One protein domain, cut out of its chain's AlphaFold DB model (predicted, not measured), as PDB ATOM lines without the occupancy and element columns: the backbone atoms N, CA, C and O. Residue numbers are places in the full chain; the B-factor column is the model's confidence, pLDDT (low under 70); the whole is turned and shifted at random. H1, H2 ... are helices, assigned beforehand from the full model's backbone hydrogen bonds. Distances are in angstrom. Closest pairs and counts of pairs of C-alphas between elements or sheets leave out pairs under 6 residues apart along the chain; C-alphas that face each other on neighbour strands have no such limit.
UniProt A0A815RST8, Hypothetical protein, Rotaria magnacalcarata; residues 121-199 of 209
ATOM      1  N   GLU A 121     230.226 210.558 177.336       91.38
ATOM      2  CA  GLU A 121     230.897 211.853 177.231       91.38
ATOM      3  C   GLU A 121     231.624 211.969 175.891       91.38
ATOM      4  O   GLU A 121     231.438 212.950 175.160       91.38
ATOM      5  N   THR A 122     232.393 210.943 175.531       93.50
ATOM      6  CA  THR A 122     233.078 210.849 174.244       93.50
ATOM      7  C   THR A 122     232.081 210.836 173.091       93.50
ATOM      8  O   THR A 122     232.261 211.578 172.125       93.50
ATOM      9  N   GLU A 123     230.978 210.095 173.200       93.06
ATOM     10  CA  GLU A 123     229.912 210.125 172.194       93.06
ATOM     11  C   GLU A 123     229.349 211.532 171.999       93.06
ATOM     12  O   GLU A 123     229.231 212.005 170.868       93.06
ATOM     13  N   THR A 124     229.090 212.251 173.095       94.00
ATOM     14  CA  THR A 124     228.610 213.637 173.022       94.00
ATOM     15  C   THR A 124     229.631 214.543 172.314       94.00
ATOM     16  O   THR A 124     229.243 215.410 171.526       94.00
ATOM     17  N   LYS A 125     230.937 214.344 172.542       95.94
ATOM     18  CA  LYS A 125     232.001 215.082 171.832       95.94
ATOM     19  C   LYS A 125     231.959 214.808 170.326       95.94
ATOM     20  O   LYS A 125     232.021 215.755 169.543       95.94
ATOM     21  N   TYR A 126     231.778 213.553 169.913       96.88
ATOM     22  CA  TYR A 126     231.626 213.208 168.497       96.88
ATOM     23  C   TYR A 126     230.358 213.799 167.880       96.88
ATOM     24  O   TYR A 126     230.436 214.365 166.791       96.88
ATOM     25  N   VAL A 127     229.215 213.735 168.570       96.75
ATOM     26  CA  VAL A 127     227.962 214.358 168.109       96.75
ATOM     27  C   VAL A 127     228.189 215.840 167.820       96.75
ATOM     28  O   VAL A 127     227.913 216.296 166.711       96.75
ATOM     29  N   ARG A 128     228.768 216.587 168.770       96.44
ATOM     30  CA  ARG A 128     229.086 218.011 168.576       96.44
ATOM     31  C   ARG A 128     230.027 218.236 167.394       96.44
ATOM     32  O   ARG A 128     229.750 219.084 166.548       96.44
ATOM     33  N   ALA A 129     231.097 217.447 167.292       96.62
ATOM     34  CA  ALA A 129     232.038 217.545 166.179       96.62
ATOM     35  C   ALA A 129     231.344 217.348 164.819       96.62
ATOM     36  O   ALA A 129     231.595 218.095 163.875       96.62
ATOM     37  N   MET A 130     230.421 216.388 164.721       97.19
ATOM     38  CA  MET A 130     229.664 216.117 163.498       97.19
ATOM     39  C   MET A 130     228.661 217.222 163.160       97.19
ATOM     40  O   MET A 130     228.487 217.544 161.981       97.19
ATOM     41  N   LEU A 131     228.029 217.838 164.163       96.50
ATOM     42  CA  LEU A 131     227.096 218.952 163.965       96.50
ATOM     43  C   LEU A 131     227.769 220.197 163.375       96.50
ATOM     44  O   LEU A 131     227.092 220.997 162.735       96.50
ATOM     45  N   HIS A 132     229.093 220.346 163.480       94.50
ATOM     46  CA  HIS A 132     229.803 221.429 162.790       94.50
ATOM     47  C   HIS A 132     229.716 221.357 161.259       94.50
ATOM     48  O   HIS A 132     229.954 222.370 160.605       94.50
ATOM     49  N   SER A 133     229.330 220.210 160.686       93.44
ATOM     50  CA  SER A 133     229.000 220.098 159.257       93.44
ATOM     51  C   SER A 133     227.669 220.768 158.873       93.44
ATOM     52  O   SER A 133     227.349 220.868 157.690       93.44
ATOM     53  N   CYS A 134     226.880 221.221 159.851       93.19
ATOM     54  CA  CYS A 134     225.621 221.929 159.649       93.19
ATOM     55  C   CYS A 134     225.839 223.442 159.796       93.19
ATOM     56  O   CYS A 134     225.728 223.983 160.896       93.19
ATOM     57  N   GLU A 135     226.143 224.143 158.700       85.31
ATOM     58  CA  GLU A 135     226.585 225.551 158.726       85.31
ATOM     59  C   GLU A 135     225.618 226.491 159.461       85.31
ATOM     60  O   GLU A 135     226.031 227.194 160.383       85.31
ATOM     61  N   LYS A 136     224.320 226.456 159.121       86.00
ATOM     62  CA  LYS A 136     223.309 227.307 159.778       86.00
ATOM     63  C   LYS A 136     223.060 226.937 161.242       86.00
ATOM     64  O   LYS A 136     222.600 227.770 162.010       86.00
ATOM     65  N   LEU A 137     223.322 225.685 161.625       89.81
ATOM     66  CA  LEU A 137     223.213 225.266 163.021       89.81
ATOM     67  C   LEU A 137     224.413 225.770 163.824       89.81
ATOM     68  O   LEU A 137     224.254 226.264 164.930       89.81
ATOM     69  N   LYS A 138     225.612 225.688 163.241       84.62
ATOM     70  CA  LYS A 138     226.859 226.158 163.853       84.62
ATOM     71  C   LYS A 138     226.838 227.661 164.154       84.62
ATOM     72  O   LYS A 138     227.484 228.080 165.108       84.62
ATOM     73  N   SER A 139     226.136 228.470 163.356       87.31
ATOM     74  CA  SER A 139     226.040 229.919 163.577       87.31
ATOM     75  C   SER A 139     225.183 230.315 164.783       87.31
ATOM     76  O   SER A 139     225.355 231.416 165.296       87.31
ATOM     77  N   ASP A 140     224.285 229.443 165.249       90.94
ATOM     78  CA  ASP A 140     223.434 229.704 166.411       90.94
ATOM     79  C   ASP A 140     223.831 228.791 167.575       90.94
ATOM     80  O   ASP A 140     223.452 227.622 167.641       90.94
ATOM     81  N   SER A 141     224.597 229.338 168.522       90.00
ATOM     82  CA  SER A 141     225.109 228.574 169.665       90.00
ATOM     83  C   SER A 141     224.004 227.995 170.557       90.00
ATOM     84  O   SER A 141     224.219 226.957 171.183       90.00
ATOM     85  N   SER A 142     222.835 228.641 170.635       93.00
ATOM     86  CA  SER A 142     221.717 228.167 171.459       93.00
ATOM     87  C   SER A 142     221.057 226.954 170.809       93.00
ATOM     88  O   SER A 142     220.866 225.915 171.450       93.00
ATOM     89  N   TRP A 143     220.763 227.051 169.510       92.38
ATOM     90  CA  TRP A 143     220.206 225.942 168.738       92.38
ATOM     91  C   TRP A 143     221.183 224.782 168.584       92.38
ATOM     92  O   TRP A 143     220.756 223.626 168.644       92.38
ATOM     93  N   PHE A 144     222.478 225.062 168.442       95.69
ATOM     94  CA  PHE A 144     223.522 224.045 168.378       95.69
ATOM     95  C   PHE A 144     223.524 223.158 169.628       95.69
ATOM     96  O   PHE A 144     223.390 221.937 169.512       95.69
ATOM     97  N   GLU A 145     223.593 223.753 170.824       95.00
ATOM     98  CA  GLU A 145     223.617 222.983 172.073       95.00
ATOM     99  C   GLU A 145     222.296 222.252 172.325       95.00
ATOM    100  O   GLU A 145     222.307 221.074 172.685       95.00
ATOM    101  N   LYS A 146     221.146 222.890 172.059       95.44
ATOM    102  CA  LYS A 146     219.838 222.216 172.155       95.44
ATOM    103  C   LYS A 146     219.765 221.001 171.231       95.44
ATOM    104  O   LYS A 146     219.292 219.949 171.648       95.44
ATOM    105  N   THR A 147     220.264 221.121 170.003       95.94
ATOM    106  CA  THR A 147     220.261 220.021 169.028       95.94
ATOM    107  C   THR A 147     221.174 218.881 169.468       95.94
ATOM    108  O   THR A 147     220.766 217.722 169.413       95.94
ATOM    109  N   ALA A 148     222.375 219.186 169.968       96.31
ATOM    110  CA  ALA A 148     223.284 218.176 170.505       96.31
ATOM    111  C   ALA A 148     222.652 217.403 171.679       96.31
ATOM    112  O   ALA A 148     222.712 216.172 171.715       96.31
ATOM    113  N   VAL A 149     221.993 218.112 172.603       96.06
ATOM    114  CA  VAL A 149     221.270 217.504 173.731       96.06
ATOM    115  C   VAL A 149     220.098 216.646 173.247       96.06
ATOM    116  O   VAL A 149     219.945 215.518 173.709       96.06
ATOM    117  N   LEU A 150     219.300 217.130 172.291       96.88
ATOM    118  CA  LEU A 150     218.170 216.380 171.734       96.88
ATOM    119  C   LEU A 150     218.613 215.090 171.040       96.88
ATOM    120  O   LEU A 150     217.989 214.052 171.247       96.88
ATOM    121  N   ILE A 151     219.699 215.121 170.263       96.69
ATOM    122  CA  ILE A 151     220.270 213.918 169.638       96.69
ATOM    123  C   ILE A 151     220.699 212.915 170.709       96.69
ATOM    124  O   ILE A 151     220.349 211.742 170.608       96.69
ATOM    125  N   LYS A 152     221.394 213.377 171.755       95.19
ATOM    126  CA  LYS A 152     221.819 212.520 172.867       95.19
ATOM    127  C   LYS A 152     220.627 211.850 173.556       95.19
ATOM    128  O   LYS A 152     220.636 210.636 173.729       95.19
ATOM    129  N   ILE A 153     219.605 212.628 173.921       95.19
ATOM    130  CA  ILE A 153     218.380 212.111 174.554       95.19
ATOM    131  C   ILE A 153     217.683 211.112 173.626       95.19
ATOM    132  O   ILE A 153     217.267 210.047 174.072       95.19
ATOM    133  N   SER A 154     217.606 211.418 172.328       95.06
ATOM    134  CA  SER A 154     216.982 210.535 171.338       95.06
ATOM    135  C   SER A 154     217.722 209.202 171.234       95.06
ATOM    136  O   SER A 154     217.100 208.146 171.271       95.06
ATOM    137  N   GLN A 155     219.054 209.230 171.144       93.62
ATOM    138  CA  GLN A 155     219.862 208.012 171.113       93.62
ATOM    139  C   GLN A 155     219.713 207.204 172.404       93.62
ATOM    140  O   GLN A 155     219.537 205.991 172.339       93.62
ATOM    141  N   GLN A 156     219.728 207.859 173.568       92.50
ATOM    142  CA  GLN A 156     219.514 207.188 174.851       92.50
ATOM    143  C   GLN A 156     218.145 206.493 174.910       92.50
ATOM    144  O   GLN A 156     218.080 205.327 175.287       92.50
ATOM    145  N   PHE A 157     217.083 207.159 174.456       92.69
ATOM    146  CA  PHE A 157     215.742 206.581 174.388       92.69
ATOM    147  C   PHE A 157     215.705 205.279 173.568       92.69
ATOM    148  O   PHE A 157     215.203 204.260 174.041       92.69
ATOM    149  N   PHE A 158     216.293 205.270 172.366       89.31
ATOM    150  CA  PHE A 158     216.342 204.060 171.535       89.31
ATOM    151  C   PHE A 158     217.199 202.942 172.141       89.31
ATOM    152  O   PHE A 158     216.920 201.765 171.909       89.31
ATOM    153  N   ARG A 159     218.232 203.280 172.919       86.81
ATOM    154  CA  ARG A 159     219.042 202.279 173.629       86.81
ATOM    155  C   ARG A 159     218.284 201.618 174.770       86.81
ATOM    156  O   ARG A 159     218.443 200.421 174.980       86.81
ATOM    157  N   GLU A 160     217.491 202.394 175.501       87.12
ATOM    158  CA  GLU A 160     216.683 201.901 176.619       87.12
ATOM    159  C   GLU A 160     215.508 201.039 176.139       87.12
ATOM    160  O   GLU A 160     215.183 200.037 176.775       87.12
ATOM    161  N   TYR A 161     214.886 201.410 175.016       82.50
ATOM    162  CA  TYR A 161     213.706 200.717 174.498       82.50
ATOM    163  C   TYR A 161     214.038 199.488 173.636       82.50
ATOM    164  O   TYR A 161     213.335 198.479 173.704       82.50
ATOM    165  N   GLU A 162     215.097 199.554 172.824       80.31
ATOM    166  CA  GLU A 162     215.497 198.464 171.929       80.31
ATOM    167  C   GLU A 162     216.746 197.729 172.445       80.31
ATOM    168  O   GLU A 162     216.649 196.686 173.097       80.31
ATOM    169  N   ASP A 163     217.926 198.253 172.108       77.31
ATOM    170  CA  ASP A 163     219.235 197.674 172.401       77.31
ATOM    171  C   ASP A 163     220.324 198.754 172.317       77.31
ATOM    172  O   ASP A 163     220.200 199.715 171.560       77.31
ATOM    173  N   ALA A 164     221.443 198.579 173.025       77.62
ATOM    174  CA  ALA A 164     222.539 199.553 173.058       77.62
ATOM    175  C   ALA A 164     223.116 199.908 171.669       77.62
ATOM    176  O   ALA A 164     223.679 200.991 171.495       77.62
ATOM    177  N   SER A 165     222.981 199.021 170.675       77.38
ATOM    178  CA  SER A 165     223.464 199.246 169.305       77.38
ATOM    179  C   SER A 165     222.369 199.526 168.280       77.38
ATOM    180  O   SER A 165     222.655 199.498 167.082       77.38
ATOM    181  N   SER A 166     221.143 199.829 168.720       82.88
ATOM    182  CA  SER A 166     220.064 200.305 167.838       82.88
ATOM    183  C   SER A 166     220.415 201.625 167.145       82.88
ATOM    184  O   SER A 166     219.975 201.889 166.028       82.88
ATOM    185  N   VAL A 167     221.261 202.431 167.789       90.69
ATOM    186  CA  VAL A 167     221.691 203.749 167.321       90.69
ATOM    187  C   VAL A 167     223.205 203.889 167.330       90.69
ATOM    188  O   VAL A 167     223.916 203.312 168.154       90.69
ATOM    189  N   SER A 168     223.708 204.710 166.415       92.31
ATOM    190  CA  SER A 168     225.134 204.990 166.264       92.31
ATOM    191  C   SER A 168     225.383 206.410 165.757       92.31
ATOM    192  O   SER A 168     224.475 207.114 165.310       92.31
ATOM    193  N   LEU A 169     226.652 206.818 165.707       94.94
ATOM    194  CA  LEU A 169     227.061 208.057 165.038       94.94
ATOM    195  C   LEU A 169     226.700 208.078 163.538       94.94
ATOM    196  O   LEU A 169     226.601 209.150 162.944       94.94
ATOM    197  N   ARG A 170     226.420 206.924 162.907       94.62
ATOM    198  CA  ARG A 170     225.897 206.889 161.527       94.62
ATOM    199  C   ARG A 170     224.533 207.589 161.434       94.62
ATOM    200  O   ARG A 170     224.254 208.222 160.418       94.62
ATOM    201  N   ASP A 171     223.714 207.531 162.482       95.94
ATOM    202  CA  ASP A 171     222.413 208.211 162.542       95.94
ATOM    203  C   ASP A 171     222.575 209.724 162.672       95.94
ATOM    204  O   ASP A 171     221.880 210.479 161.997       95.94
ATOM    205  N   VAL A 172     223.587 210.171 163.415       96.94
ATOM    206  CA  VAL A 172     223.986 211.585 163.482       96.94
ATOM    207  C   VAL A 172     224.449 212.080 162.109       96.94
ATOM    208  O   VAL A 172     224.050 213.153 161.666       96.94
ATOM    209  N   ALA A 173     225.224 211.277 161.368       97.19
ATOM    210  CA  ALA A 173     225.621 211.629 160.002       97.19
ATOM    211  C   ALA A 173     224.406 211.778 159.074       97.19
ATOM    212  O   ALA A 173     224.361 212.690 158.244       97.19
ATOM    213  N   ARG A 174     223.413 210.887 159.200       97.06
ATOM    214  CA  ARG A 174     222.151 210.970 158.449       97.06
ATOM    215  C   ARG A 174     221.353 212.209 158.841       97.06
ATOM    216  O   ARG A 174     220.874 212.897 157.943       97.06
ATOM    217  N   PHE A 175     221.275 212.524 160.133       97.00
ATOM    218  CA  PHE A 175     220.668 213.756 160.629       97.00
ATOM    219  C   PHE A 175     221.318 214.987 159.990       97.00
ATOM    220  O   PHE A 175     220.608 215.789 159.392       97.00
ATOM    221  N   CYS A 176     222.651 215.105 160.012       96.56
ATOM    222  CA  CYS A 176     223.346 216.251 159.415       96.56
ATOM    223  C   CYS A 176     223.048 216.393 157.913       96.56
ATOM    224  O   CYS A 176     222.800 217.493 157.417       96.56
ATOM    225  N   ARG A 177     223.023 215.271 157.177       96.19
ATOM    226  CA  ARG A 177     222.654 215.259 155.750       96.19
ATOM    227  C   ARG A 177     221.223 215.744 155.537       96.19
ATOM    228  O   ARG A 177     220.998 216.585 154.669       96.19
ATOM    229  N   LEU A 178     220.279 215.228 156.324       96.25
ATOM    230  CA  LEU A 178     218.871 215.606 156.247       96.25
ATOM    231  C   LEU A 178     218.675 217.084 156.595       96.25
ATOM    232  O   LEU A 178     218.000 217.786 155.853       96.25
ATOM    233  N   TYR A 179     219.301 217.564 157.667       94.81
ATOM    234  CA  TYR A 179     219.235 218.953 158.118       94.81
ATOM    235  C   TYR A 179     219.710 219.926 157.031       94.81
ATOM    236  O   TYR A 179     218.982 220.839 156.638       94.81
ATOM    237  N   ASN A 180     220.903 219.686 156.480       93.62
ATOM    238  CA  ASN A 180     221.463 220.515 155.413       93.62
ATOM    239  C   ASN A 180     220.601 220.476 154.144       93.62
ATOM    240  O   ASN A 180     220.339 221.516 153.535       93.62
ATOM    241  N   TRP A 181     220.125 219.289 153.756       94.56
ATOM    242  CA  TRP A 181     219.220 219.141 152.618       94.56
ATOM    243  C   TRP A 181     217.899 219.884 152.839       94.56
ATOM    244  O   TRP A 181     217.417 220.559 151.929       94.56
ATOM    245  N   PHE A 182     217.325 219.800 154.036       93.38
ATOM    246  CA  PHE A 182     216.046 220.413 154.371       93.38
ATOM    247  C   PHE A 182     216.132 221.940 154.313       93.38
ATOM    248  O   PHE A 182     215.320 222.577 153.645       93.38
ATOM    249  N   LEU A 183     217.176 222.526 154.907       90.94
ATOM    250  CA  LEU A 183     217.411 223.969 154.848       90.94
ATOM    251  C   LEU A 183     217.653 224.472 153.428       90.94
ATOM    252  O   LEU A 183     217.083 225.487 153.031       90.94
ATOM    253  N   LYS A 184     218.470 223.756 152.646       90.44
ATOM    254  CA  LYS A 184     218.678 224.083 151.232       90.44
ATOM    255  C   LYS A 184     217.347 224.059 150.479       90.44
ATOM    256  O   LYS A 184     217.052 224.983 149.730       90.44
ATOM    257  N   SER A 185     216.534 223.032 150.725       90.81
ATOM    258  CA  SER A 185     215.230 222.848 150.085       90.81
ATOM    259  C   SER A 185     214.240 223.965 150.429       90.81
ATOM    260  O   SER A 185     213.492 224.389 149.550       90.81
ATOM    261  N   ILE A 186     214.237 224.469 151.669       89.94
ATOM    262  CA  ILE A 186     213.431 225.639 152.063       89.94
ATOM    263  C   ILE A 186     213.893 226.883 151.301       89.94
ATOM    264  O   ILE A 186     213.079 227.499 150.619       89.94
ATOM    265  N   CYS A 187     215.192 227.201 151.328       86.06
ATOM    266  CA  CYS A 187     215.715 228.385 150.641       86.06
ATOM    267  C   CYS A 187     215.434 228.353 149.130       86.06
ATOM    268  O   CYS A 187     215.084 229.371 148.540       86.06
ATOM    269  N   THR A 188     215.543 227.186 148.485       86.62
ATOM    270  CA  THR A 188     215.200 227.041 147.061       86.62
ATOM    271  C   THR A 188     213.714 227.288 146.799       86.62
ATOM    272  O   THR A 188     213.375 227.955 145.822       86.62
ATOM    273  N   ARG A 189     212.817 226.787 147.657       83.69
ATOM    274  CA  ARG A 189     211.372 227.025 147.513       83.69
ATOM    275  C   ARG A 189     211.027 228.498 147.707       83.69
ATOM    276  O   ARG A 189     210.318 229.042 146.871       83.69
ATOM    277  N   GLU A 190     211.573 229.152 148.728       74.88
ATOM    278  CA  GLU A 190     211.371 230.591 148.964       74.88
ATOM    279  C   GLU A 190     211.828 231.440 147.773       74.88
ATOM    280  O   GLU A 190     211.097 232.327 147.336       74.88
ATOM    281  N   LEU A 191     212.983 231.121 147.178       66.81
ATOM    282  CA  LEU A 191     213.448 231.764 145.946       66.81
ATOM    283  C   LEU A 191     212.498 231.497 144.774       66.81
ATOM    284  O   LEU A 191     212.183 232.413 144.026       66.81
ATOM    285  N   THR A 192     211.988 230.273 144.633       62.44
ATOM    286  CA  THR A 192     211.061 229.925 143.545       62.44
ATOM    287  C   THR A 192     209.755 230.716 143.659       62.44
ATOM    288  O   THR A 192     209.324 231.303 142.673       62.44
ATOM    289  N   TYR A 193     209.162 230.822 144.855       57.69
ATOM    290  CA  TYR A 193     207.951 231.626 145.084       57.69
ATOM    291  C   TYR A 193     208.198 233.140 145.020       57.69
ATOM    292  O   TYR A 193     207.278 233.882 144.692       57.69
ATOM    293  N   SER A 194     209.426 233.597 145.273       56.00
ATOM    294  CA  SER A 194     209.816 235.006 145.098       56.00
ATOM    295  C   SER A 194     210.086 235.376 143.632       56.00
ATOM    296  O   SER A 194     210.049 236.552 143.283       56.00
ATOM    297  N   ILE A 195     210.371 234.388 142.772       55.59
ATOM    298  CA  ILE A 195     210.690 234.575 141.346       55.59
ATOM    299  C   ILE A 195     209.464 234.370 140.444       55.59
ATOM    300  O   ILE A 195     209.489 234.838 139.309       55.59
ATOM    301  N   VAL A 196     208.373 233.740 140.908       53.00
ATOM    302  CA  VAL A 196     207.092 233.796 140.177       53.00
ATOM    303  C   VAL A 196     206.538 235.209 140.343       53.00
ATOM    304  O   VAL A 196     206.041 235.541 141.420       53.00
ATOM    305  N   PRO A 197     206.602 236.083 139.327       56.81
ATOM    306  CA  PRO A 197     206.132 237.435 139.516       56.81
ATOM    307  C   PRO A 197     204.598 237.368 139.503       56.81
ATOM    308  O   PRO A 197     203.995 236.577 138.771       56.81
ATOM    309  N   LEU A 198     203.948 238.181 140.334       53.84
ATOM    310  CA  LEU A 198     202.488 238.183 140.507       53.84
ATOM    311  C   LEU A 198     201.713 238.287 139.175       53.84
ATOM    312  O   LEU A 198     200.613 237.758 139.065       53.84
ATOM    313  N   TRP A 199     202.300 238.873 138.126       55.19
ATOM    314  CA  TRP A 199     201.702 238.976 136.786       55.19
ATOM    315  C   TRP A 199     201.414 237.636 136.073       55.19
ATOM    316  O   TRP A 199     200.511 237.586 135.238       55.19
TER     317      TRP A 199
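This is residues 121 to 199 of the 209 residues of the protein "Hypothetical protein" of Rotaria magnacalcarata (UniProt A0A815RST8). A small body of helices has one long helical arm: H1 runs beside the first part of H4, H3 crosses H1 steeply, and residues 184 to 199 stick out. The short H2 sits at the turn between H1 and H3. The printed part has 79 residues with four named helices, H1 to H4 in chain order, and no named strand; the class is all helix. It is loose, with a radius of gyration of the C-alphas of 16.2 A, and spans 57 by 26 by 16 A, the arm making the length.

H1, residues 121 to 131, touches H3, residues 141 to 161, through residues 144 to 152 of H3 alone; the closest C-alphas are those of Arg 128 and Ala 148, 6.1 A apart. They run opposite ways at a steep tilt of 54 degrees. H2, residues 135 to 138, and H3 touch only at the corner, and only just, with 3 pairs of C-alphas within 8 A; the closest are those of Leu 137 and Phe 144, 5.5 A. H1 touches H4, residues 169 to 195, through residues 169 to 176 of H4 alone, closest at the C-alphas of Leu 131 and Cys 176, 6.5 A. They run the same way at a shallow tilt of 25 degrees. H3 and H4 are close but not clearly touching, with the closest C-alphas, Ile 151 and Val 172, 7.6 A apart. In H1, H3 and H4 every O i to N i+4 pair is within hydrogen-bond range; H2 is too short for such a pair.

H1 begins at C-alpha 121 (230.897, 211.853, 177.231) and is 15.5 A long. H3 measures 30.5 A and H4 39.1 A, ending at C-alpha 195 (210.690, 234.575, 141.346).

The farthest C-alphas, Ala 164 and Trp 199, are 57.5 A apart. The printed part has no cut and no long link. Residues 191 to 199 have pLDDT under 70.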